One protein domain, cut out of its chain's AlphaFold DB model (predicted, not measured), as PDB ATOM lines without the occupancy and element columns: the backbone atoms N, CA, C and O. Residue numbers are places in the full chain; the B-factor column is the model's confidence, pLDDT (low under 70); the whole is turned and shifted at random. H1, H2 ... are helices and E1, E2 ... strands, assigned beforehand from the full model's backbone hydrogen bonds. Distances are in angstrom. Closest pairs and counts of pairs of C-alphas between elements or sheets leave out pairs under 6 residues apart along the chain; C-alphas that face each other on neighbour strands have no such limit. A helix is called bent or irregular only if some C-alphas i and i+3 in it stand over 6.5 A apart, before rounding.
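What this domain is: This is residues 27 to 56 and 63 to 103 of the 104 residues of an uncharacterized protein of Gammaproteobacteria bacterium ESL0073 (UniProt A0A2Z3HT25). A long hairpin of strands E1 and E2, with the short strand E3 beside E2, makes a small, twisted sheet, and one long helix, H1, runs slantwise over one face of it while the other face is bare. H1 packs on the sheet with its residues 76 to 88; beyond them residues 89 to 103 stick out as a long arm, and residues 49 to 55 stick out as a loop after E2. The printed part has 71 residues with three named strands and one named helix, in the order E1, E2, E3, H1; the sheet's order is E1, E2, E3, antiparallel throughout, and the class is mixed, helices and strands. The whole is loose, with a radius of gyration of the C-alphas of 15.5 A, and elongated, spanning 48 by 31 by 19 A.

How they stand to each other: E1, residues 27 to 35, and E2, residues 38 to 48, form a hairpin with a tight link. They are antiparallel at 153 degrees, with N 29 and O 44 2.8 A apart and N 40 and O 33 3.1 A apart, within hydrogen-bond range. E1 bends by 60 degrees at residue 32, and E2 bends by 60 degrees at residue 41. E3, residues 63 to 67, is the antiparallel neighbour of E2 at 174 degrees, with N 41 and O 66 2.9 A apart, within hydrogen-bond range. E1 and E3 are the edge strands and E2 is the inner strand. H1, residues 74 to 101, is on the sheet at a height over the sheet of 5.3 A; the two form two layers, a helix on one face of a sheet. H1 only just lies over E3, with 3 of its C-alphas falling on that strand, and runs slantwise to the strands, at 49 degrees to E3 on the local plane. The closest C-alphas of E1 and H1 are those of Ile 35 and Val 80, 6.5 A apart; those of E2 and H1 are Cys 38 and Val 80, 7.7 A apart. In H1, 18 of 24 O i to N i+4 pairs are within hydrogen-bond range.

Where its parts are: E1 begins at C-alpha 27 (22.176, -42.577, -56.658) and is 22.9 A long. E2 is 29.5 A long and E3 13.8 A. H1 runs 42.1 A from C-alpha 74 (48.897, -46.089, -52.879) to C-alpha 101 (10.937, -48.452, -34.884); it is neither bent nor irregular, but only just: C-alphas 92 and 95 are 6.3 A apart.

The domain as a whole: The two C-alphas farthest apart are those of Asn 71 and Lys 103, at 50.1 A. Without the stretches that stand free, the body of 49 residues spans 38 by 17 by 14 A. Residues 57 to 62 are not printed, and C-alphas 56 and 63 are 19.8 A apart across this cut, which falls in the link from E2 to E3. The link from E3 to H1 is short, and no link that is printed whole is long. The mean pLDDT of the printed part is 76.3; residues 48 to 56 and 89 to 103 are under 70.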
ATOM      1  N   LEU A  27      21.917 -43.944 -57.081       78.75
ATOM      2  CA  LEU A  27      22.176 -42.577 -56.658       78.75
ATOM      3  C   LEU A  27      23.686 -42.345 -56.659       78.75
ATOM      4  O   LEU A  27      24.423 -43.008 -55.932       78.75
ATOM      5  N   ASP A  28      24.142 -41.379 -57.448       84.38
ATOM      6  CA  ASP A  28      25.522 -40.914 -57.388       84.38
ATOM      7  C   ASP A  28      25.602 -39.692 -56.471       84.38
ATOM      8  O   ASP A  28      24.985 -38.662 -56.733       84.38
ATOM      9  N   SER A  29      26.385 -39.800 -55.402       83.88
ATOM     10  CA  SER A  29      26.671 -38.701 -54.486       83.88
ATOM     11  C   SER A  29      28.116 -38.255 -54.643       83.88
ATOM     12  O   SER A  29      29.042 -39.068 -54.610       83.88
ATOM     13  N   ARG A  30      28.305 -36.947 -54.812       91.50
ATOM     14  CA  ARG A  30      29.608 -36.291 -54.889       91.50
ATOM     15  C   ARG A  30      29.827 -35.488 -53.617       91.50
ATOM     16  O   ARG A  30      29.002 -34.646 -53.277       91.50
ATOM     17  N   PHE A  31      30.955 -35.703 -52.955       88.88
ATOM     18  CA  PHE A  31      31.304 -34.984 -51.734       88.88
ATOM     19  C   PHE A  31      32.812 -34.779 -51.619       88.88
ATOM     20  O   PHE A  31      33.614 -35.494 -52.223       88.88
ATOM     21  N   LYS A  32      33.190 -33.789 -50.811       94.44
ATOM     22  CA  LYS A  32      34.573 -33.589 -50.382       94.44
ATOM     23  C   LYS A  32      34.829 -34.352 -49.090       94.44
ATOM     24  O   LYS A  32      33.938 -34.433 -48.247       94.44
ATOM     25  N   PHE A  33      36.030 -34.889 -48.927       92.88
ATOM     26  CA  PHE A  33      36.443 -35.585 -47.713       92.88
ATOM     27  C   PHE A  33      37.736 -34.997 -47.156       92.88
ATOM     28  O   PHE A  33      38.537 -34.429 -47.896       92.88
ATOM     29  N   SER A  34      37.921 -35.186 -45.851       93.44
ATOM     30  CA  SER A  34      39.173 -34.968 -45.132       93.44
ATOM     31  C   SER A  34      39.336 -36.120 -44.141       93.44
ATOM     32  O   SER A  34      38.543 -36.251 -43.207       93.44
ATOM     33  N   ILE A  35      40.269 -37.035 -44.406       92.50
ATOM     34  CA  ILE A  35      40.469 -38.277 -43.641       92.50
ATOM     35  C   ILE A  35      41.967 -38.500 -43.466       92.50
ATOM     36  O   ILE A  35      42.693 -38.613 -44.450       92.50
ATOM     37  N   ASP A  36      42.435 -38.592 -42.219       88.50
ATOM     38  CA  ASP A  36      43.848 -38.805 -41.872       88.50
ATOM     39  C   ASP A  36      44.820 -37.845 -42.592       88.50
ATOM     40  O   ASP A  36      45.857 -38.263 -43.114       88.50
ATOM     41  N   GLY A  37      44.456 -36.563 -42.685       88.62
ATOM     42  CA  GLY A  37      45.250 -35.547 -43.388       88.62
ATOM     43  C   GLY A  37      45.278 -35.703 -44.914       88.62
ATOM     44  O   GLY A  37      46.102 -35.075 -45.577       88.62
ATOM     45  N   CYS A  38      44.413 -36.557 -45.468       92.38
ATOM     46  CA  CYS A  38      44.180 -36.697 -46.898       92.38
ATOM     47  C   CYS A  38      42.861 -36.018 -47.255       92.38
ATOM     48  O   CYS A  38      41.815 -36.361 -46.705       92.38
ATOM     49  N   ASP A  39      42.916 -35.112 -48.219       95.06
ATOM     50  CA  ASP A  39      41.784 -34.305 -48.646       95.06
ATOM     51  C   ASP A  39      41.486 -34.601 -50.105       95.06
ATOM     52  O   ASP A  39      42.363 -34.998 -50.886       95.06
ATOM     53  N   GLY A  40      40.234 -34.416 -50.488       95.44
ATOM     54  CA  GLY A  40      39.870 -34.565 -51.877       95.44
ATOM     55  C   GLY A  40      38.382 -34.656 -52.110       95.44
ATOM     56  O   GLY A  40      37.559 -34.247 -51.292       95.44
ATOM     57  N   GLU A  41      38.044 -35.212 -53.263       95.62
ATOM     58  CA  GLU A  41      36.680 -35.380 -53.734       95.62
ATOM     59  C   GLU A  41      36.423 -36.843 -54.081       95.62
ATOM     60  O   GLU A  41      37.248 -37.518 -54.707       95.62
ATOM     61  N   CYS A  42      35.255 -37.337 -53.688       93.81
ATOM     62  CA  CYS A  42      34.805 -38.680 -53.988       93.81
ATOM     63  C   CYS A  42      33.410 -38.643 -54.617       93.81
ATOM     64  O   CYS A  42      32.557 -37.841 -54.242       93.81
ATOM     65  N   ILE A  43      33.199 -39.523 -55.592       90.88
ATOM     66  CA  ILE A  43      31.890 -39.856 -56.138       90.88
ATOM     67  C   ILE A  43      31.604 -41.297 -55.739       90.88
ATOM     68  O   ILE A  43      32.299 -42.215 -56.188       90.88
ATOM     69  N   ILE A  44      30.577 -41.488 -54.919       87.75
ATOM     70  CA  ILE A  44      30.053 -42.804 -54.563       87.75
ATOM     71  C   ILE A  44      28.763 -43.041 -55.334       87.75
ATOM     72  O   ILE A  44      27.913 -42.161 -55.409       87.75
ATOM     73  N   SER A  45      28.614 -44.246 -55.866       84.06
ATOM     74  CA  SER A  45      27.364 -44.757 -56.404       84.06
ATOM     75  C   SER A  45      26.707 -45.697 -55.413       84.06
ATOM     76  O   SER A  45      27.364 -46.532 -54.790       84.06
ATOM     77  N   LEU A  46      25.401 -45.548 -55.284       79.38
ATOM     78  CA  LEU A  46      24.564 -46.238 -54.330       79.38
ATOM     79  C   LEU A  46      23.431 -46.906 -55.092       79.38
ATOM     80  O   LEU A  46      22.578 -46.199 -55.606       79.38
ATOM     81  N   GLY A  47      23.401 -48.230 -55.178       73.38
ATOM     82  CA  GLY A  47      22.413 -48.905 -56.021       73.38
ATOM     83  C   GLY A  47      22.258 -50.384 -55.710       73.38
ATOM     84  O   GLY A  47      23.010 -50.942 -54.911       73.38
ATOM     85  N   TYR A  48      21.270 -51.004 -56.347       68.44
ATOM     86  CA  TYR A  48      20.999 -52.437 -56.252       68.44
ATOM     87  C   TYR A  48      21.617 -53.147 -57.459       68.44
ATOM     88  O   TYR A  48      21.343 -52.775 -58.597       68.44
ATOM     89  N   GLN A  49      22.451 -54.167 -57.235       58.28
ATOM     90  CA  GLN A  49      23.169 -54.830 -58.334       58.28
ATOM     91  C   GLN A  49      22.299 -55.747 -59.212       58.28
ATOM     92  O   GLN A  49      22.712 -56.086 -60.318       58.28
ATOM     93  N   SER A  50      21.108 -56.161 -58.766       55.62
ATOM     94  CA  SER A  50      20.204 -56.981 -59.585       55.62
ATOM     95  C   SER A  50      18.767 -56.919 -59.073       55.62
ATOM     96  O   SER A  50      18.526 -57.214 -57.910       55.62
ATOM     97  N   TYR A  51      17.821 -56.571 -59.950       49.62
ATOM     98  CA  TYR A  51      16.379 -56.548 -59.658       49.62
ATOM     99  C   TYR A  51      15.755 -57.957 -59.614       49.62
ATOM    100  O   TYR A  51      14.705 -58.153 -59.018       49.62
ATOM    101  N   ASN A  52      16.419 -58.961 -60.198       52.81
ATOM    102  CA  ASN A  52      15.873 -60.318 -60.357       52.81
ATOM    103  C   ASN A  52      16.063 -61.228 -59.136       52.81
ATOM    104  O   ASN A  52      15.924 -62.444 -59.246       52.81
ATOM    105  N   ASN A  53      16.427 -60.672 -57.985       49.25
ATOM    106  CA  ASN A  53      16.601 -61.443 -56.766       49.25
ATOM    107  C   ASN A  53      15.868 -60.745 -55.630       49.25
ATOM    108  O   ASN A  53      16.215 -59.621 -55.275       49.25
ATOM    109  N   ASP A  54      14.986 -61.475 -54.952       55.16
ATOM    110  CA  ASP A  54      14.307 -61.063 -53.710       55.16
ATOM    111  C   ASP A  54      15.284 -60.768 -52.544       55.16
ATOM    112  O   ASP A  54      14.888 -60.502 -51.412       55.16
ATOM    113  N   LYS A  55      16.595 -60.841 -52.812       54.88
ATOM    114  CA  LYS A  55      17.719 -60.590 -51.905       54.88
ATOM    115  C   LYS A  55      18.634 -59.458 -52.383       54.88
ATOM    116  O   LYS A  55      19.781 -59.387 -51.944       54.88
ATOM    117  N   ALA A  56      18.183 -58.615 -53.312       57.12
ATOM    118  CA  ALA A  56      18.966 -57.484 -53.796       57.12
ATOM    119  C   ALA A  56      19.368 -56.571 -52.626       57.12
ATOM    120  O   ALA A  56      18.524 -55.944 -51.985       57.12
ATOM    121  N   LYS A  63      32.848 -44.688 -57.427       89.69
ATOM    122  CA  LYS A  63      32.967 -44.468 -58.880       89.69
ATOM    123  C   LYS A  63      34.226 -43.692 -59.234       89.69
ATOM    124  O   LYS A  63      34.856 -43.949 -60.256       89.69
ATOM    125  N   LYS A  64      34.569 -42.699 -58.414       92.50
ATOM    126  CA  LYS A  64      35.736 -41.845 -58.636       92.50
ATOM    127  C   LYS A  64      36.250 -41.311 -57.313       92.50
ATOM    128  O   LYS A  64      35.467 -40.932 -56.449       92.50
ATOM    129  N   ILE A  65      37.565 -41.227 -57.186       93.44
ATOM    130  CA  ILE A  65      38.218 -40.541 -56.078       93.44
ATOM    131  C   ILE A  65      39.375 -39.713 -56.622       93.44
ATOM    132  O   ILE A  65      40.128 -40.168 -57.486       93.44
ATOM    133  N   LYS A  66      39.483 -38.476 -56.151       95.25
ATOM    134  CA  LYS A  66      40.568 -37.559 -56.473       95.25
ATOM    135  C   LYS A  66      41.136 -37.042 -55.163       95.25
ATOM    136  O   LYS A  66      40.391 -36.498 -54.360       95.25
ATOM    137  N   PHE A  67      42.436 -37.216 -54.980       95.44
ATOM    138  CA  PHE A  67      43.171 -36.665 -53.847       95.44
ATOM    139  C   PHE A  67      43.791 -35.331 -54.248       95.44
ATOM    140  O   PHE A  67      44.299 -35.199 -55.367       95.44
ATOM    141  N   ASP A  68      43.762 -34.363 -53.340       94.75
ATOM    142  CA  ASP A  68      44.375 -33.052 -53.556       94.75
ATOM    143  C   ASP A  68      45.896 -33.107 -53.336       94.75
ATOM    144  O   ASP A  68      46.668 -32.393 -53.984       94.75
ATOM    145  N   GLN A  69      46.357 -34.021 -52.478       92.06
ATOM    146  CA  GLN A  69      47.772 -34.279 -52.240       92.06
ATOM    147  C   GLN A  69      48.417 -35.009 -53.428       92.06
ATOM    148  O   GLN A  69      47.990 -36.091 -53.832       92.06
ATOM    149  N   LYS A  70      49.534 -34.467 -53.933       81.19
ATOM    150  CA  LYS A  70      50.320 -35.096 -55.011       81.19
ATOM    151  C   LYS A  70      51.169 -36.290 -54.548       81.19
ATOM    152  O   LYS A  70      51.421 -37.187 -55.343       81.19
ATOM    153  N   ASN A  71      51.569 -36.324 -53.274       85.38
ATOM    154  CA  ASN A  71      52.539 -37.292 -52.732       85.38
ATOM    155  C   ASN A  71      51.907 -38.332 -51.791       85.38
ATOM    156  O   ASN A  71      52.523 -38.757 -50.816       85.38
ATOM    157  N   ILE A  72      50.663 -38.731 -52.051       89.88
ATOM    158  CA  ILE A  72      49.995 -39.771 -51.266       89.88
ATOM    159  C   ILE A  72      50.362 -41.165 -51.793       89.88
ATOM    160  O   ILE A  72      50.262 -41.444 -52.991       89.88
ATOM    161  N   THR A  73      50.783 -42.054 -50.894       92.88
ATOM    162  CA  THR A  73      51.137 -43.436 -51.245       92.88
ATOM    163  C   THR A  73      49.893 -44.246 -51.605       92.88
ATOM    164  O   THR A  73      48.809 -44.021 -51.062       92.88
ATOM    165  N   ASP A  74      50.034 -45.246 -52.477       91.62
ATOM    166  CA  ASP A  74      48.897 -46.089 -52.879       91.62
ATOM    167  C   ASP A  74      48.296 -46.871 -51.707       91.62
ATOM    168  O   ASP A  74      47.079 -47.060 -51.637       91.62
ATOM    169  N   ARG A  75      49.127 -47.239 -50.723       92.81
ATOM    170  CA  ARG A  75      48.654 -47.806 -49.457       92.81
ATOM    171  C   ARG A  75      47.692 -46.849 -48.753       92.81
ATOM    172  O   ARG A  75      46.595 -47.266 -48.386       92.81
ATOM    173  N   LYS A  76      48.065 -45.573 -48.610       92.00
ATOM    174  CA  LYS A  76      47.224 -44.587 -47.924       92.00
ATOM    175  C   LYS A  76      45.948 -44.283 -48.709       92.00
ATOM    176  O   LYS A  76      44.880 -44.217 -48.109       92.00
ATOM    177  N   LYS A  77      46.015 -44.216 -50.047       91.31
ATOM    178  CA  LYS A  77      44.816 -44.095 -50.901       91.31
ATOM    179  C   LYS A  77      43.822 -45.230 -50.639       91.31
ATOM    180  O   LYS A  77      42.623 -44.979 -50.522       91.31
ATOM    181  N   LYS A  78      44.314 -46.471 -50.523       91.62
ATOM    182  CA  LYS A  78      43.485 -47.655 -50.253       91.62
ATOM    183  C   LYS A  78      42.860 -47.602 -48.861       91.62
ATOM    184  O   LYS A  78      41.670 -47.872 -48.733       91.62
ATOM    185  N   GLU A  79      43.635 -47.228 -47.845       92.88
ATOM    186  CA  GLU A  79      43.138 -47.040 -46.477       92.88
ATOM    187  C   GLU A  79      42.010 -45.996 -46.434       92.88
ATOM    188  O   GLU A  79      40.929 -46.290 -45.929       92.88
ATOM    189  N   VAL A  80      42.204 -44.828 -47.058       92.69
ATOM    190  CA  VAL A  80      41.180 -43.771 -47.123       92.69
ATOM    191  C   VAL A  80      39.937 -44.233 -47.885       92.69
ATOM    192  O   VAL A  80      38.819 -44.040 -47.414       92.69
ATOM    193  N   SER A  81      40.108 -44.904 -49.026       90.19
ATOM    194  CA  SER A  81      38.988 -45.440 -49.820       90.19
ATOM    195  C   SER A  81      38.149 -46.443 -49.020       90.19
ATOM    196  O   SER A  81      36.920 -46.408 -49.061       90.19
ATOM    197  N   LEU A  82      38.805 -47.314 -48.247       89.75
ATOM    198  CA  LEU A  82      38.129 -48.250 -47.352       89.75
ATOM    199  C   LEU A  82      37.387 -47.531 -46.224       89.75
ATOM    200  O   LEU A  82      36.266 -47.919 -45.909       89.75
ATOM    201  N   SER A  83      37.973 -46.486 -45.637       89.44
ATOM    202  CA  SER A  83      37.306 -45.671 -44.615       89.44
ATOM    203  C   SER A  83      36.066 -44.969 -45.165       89.44
ATOM    204  O   SER A  83      35.026 -44.980 -44.513       89.44
ATOM    205  N   ILE A  84      36.137 -44.442 -46.390       88.25
ATOM    206  CA  ILE A  84      34.999 -43.833 -47.089       88.25
ATOM    207  C   ILE A  84      33.868 -44.854 -47.288       88.25
ATOM    208  O   ILE A  84      32.717 -44.590 -46.932       88.25
ATOM    209  N   LEU A  85      34.186 -46.043 -47.811       85.25
ATOM    210  CA  LEU A  85      33.198 -47.111 -48.001       85.25
ATOM    211  C   LEU A  85      32.598 -47.572 -46.670       85.25
ATOM    212  O   LEU A  85      31.384 -47.720 -46.564       85.25
ATOM    213  N   ARG A  86      33.425 -47.749 -45.634       84.31
ATOM    214  CA  ARG A  86      32.964 -48.139 -44.294       84.31
ATOM    215  C   ARG A  86      32.035 -47.100 -43.686       84.31
ATOM    216  O   ARG A  86      30.978 -47.488 -43.210       84.31
ATOM    217  N   GLY A  87      32.392 -45.815 -43.728       78.38
ATOM    218  CA  GLY A  87      31.533 -44.739 -43.229       78.38
ATOM    219  C   GLY A  87      30.182 -44.718 -43.942       78.38
ATOM    220  O   GLY A  87      29.138 -44.637 -43.304       78.38
ATOM    221  N   THR A  88      30.198 -44.928 -45.261       71.50
ATOM    222  CA  THR A  88      28.975 -44.988 -46.071       71.50
ATOM    223  C   THR A  88      28.104 -46.201 -45.726       71.50
ATOM    224  O   THR A  88      26.881 -46.087 -45.699       71.50
ATOM    225  N   SER A  89      28.703 -47.360 -45.438       64.69
ATOM    226  CA  SER A  89      27.972 -48.581 -45.069       64.69
ATOM    227  C   SER A  89      27.472 -48.583 -43.619       64.69
ATOM    228  O   SER A  89      26.401 -49.123 -43.357       64.69
ATOM    229  N   TYR A  90      28.212 -47.981 -42.682       52.62
ATOM    230  CA  TYR A  90      27.844 -47.939 -41.260       52.62
ATOM    231  C   TYR A  90      26.669 -46.993 -40.985       52.62
ATOM    232  O   TYR A  90      25.742 -47.368 -40.271       52.62
ATOM    233  N   ASP A  91      26.632 -45.812 -41.610       51.91
ATOM    234  CA  ASP A  91      25.514 -44.874 -41.414       51.91
ATOM    235  C   ASP A  91      24.185 -45.377 -42.019       51.91
ATOM    236  O   ASP A  91      23.108 -44.903 -41.652       51.91
ATOM    237  N   ARG A  92      24.238 -46.369 -42.920       52.69
ATOM    238  CA  ARG A  92      23.077 -46.903 -43.648       52.69
ATOM    239  C   ARG A  92      22.213 -47.895 -42.882       52.69
ATOM    240  O   ARG A  92      21.050 -48.041 -43.242       52.69
ATOM    241  N   LEU A  93      22.728 -48.577 -41.862       46.66
ATOM    242  CA  LEU A  93      21.943 -49.606 -41.168       46.66
ATOM    243  C   LEU A  93      21.317 -49.098 -39.869       46.66
ATOM    244  O   LEU A  93      20.146 -49.379 -39.623       46.66
ATOM    245  N   ASP A  94      22.032 -48.302 -39.077       43.06
ATOM    246  CA  ASP A  94      21.525 -47.919 -37.754       43.06
ATOM    247  C   ASP A  94      20.566 -46.726 -37.789       43.06
ATOM    248  O   ASP A  94      19.598 -46.686 -37.026       43.06
ATOM    249  N   ARG A  95      20.754 -45.759 -38.698       48.34
ATOM    250  CA  ARG A  95      19.870 -44.578 -38.747       48.34
ATOM    251  C   ARG A  95      18.500 -44.890 -39.338       48.34
ATOM    252  O   ARG A  95      17.504 -44.372 -38.846       48.34
ATOM    253  N   TYR A  96      18.431 -45.762 -40.342       45.66
ATOM    254  CA  TYR A  96      17.154 -46.135 -40.951       45.66
ATOM    255  C   TYR A  96      16.345 -47.101 -40.080       45.66
ATOM    256  O   TYR A  96      15.134 -46.933 -39.994       45.66
ATOM    257  N   LYS A  97      16.977 -48.031 -39.344       46.69
ATOM    258  CA  LYS A  97      16.263 -48.888 -38.374       46.69
ATOM    259  C   LYS A  97      15.499 -48.074 -37.324       46.69
ATOM    260  O   LYS A  97      14.315 -48.304 -37.104       46.69
ATOM    261  N   ASN A  98      16.138 -47.045 -36.768       47.78
ATOM    262  CA  ASN A  98      15.528 -46.190 -35.746       47.78
ATOM    263  C   ASN A  98      14.363 -45.321 -36.258       47.78
ATOM    264  O   ASN A  98      13.519 -44.899 -35.467       47.78
ATOM    265  N   ILE A  99      14.297 -45.032 -37.563       47.38
ATOM    266  CA  ILE A  99      13.181 -44.278 -38.157       47.38
ATOM    267  C   ILE A  99      11.929 -45.161 -38.280       47.38
ATOM    268  O   ILE A  99      10.817 -44.660 -38.114       47.38
ATOM    269  N   PHE A 100      12.096 -46.466 -38.512       42.78
ATOM    270  CA  PHE A 100      10.979 -47.409 -38.614       42.78
ATOM    271  C   PHE A 100      10.490 -47.932 -37.255       42.78
ATOM    272  O   PHE A 100       9.300 -48.191 -37.113       42.78
ATOM    273  N   GLU A 101      11.346 -48.011 -36.233       45.97
ATOM    274  CA  GLU A 101      10.937 -48.452 -34.884       45.97
ATOM    275  C   GLU A 101      10.171 -47.383 -34.082       45.97
ATOM    276  O   GLU A 101       9.460 -47.710 -33.139       45.97
ATOM    277  N   ARG A 102      10.251 -46.100 -34.462       44.09
ATOM    278  CA  ARG A 102       9.530 -45.002 -33.782       44.09
ATOM    279  C   ARG A 102       8.092 -44.780 -34.263       44.09
ATOM    280  O   ARG A 102       7.452 -43.826 -33.822       44.09
ATOM    281  N   LYS A 103       7.590 -45.619 -35.173       42.38
ATOM    282  CA  LYS A 103       6.188 -45.612 -35.633       42.38
ATOM    283  C   LYS A 103       5.413 -46.882 -35.236       42.38
ATOM    284  O   LYS A 103       4.392 -47.168 -35.858       42.38
TER     285      LYS A 103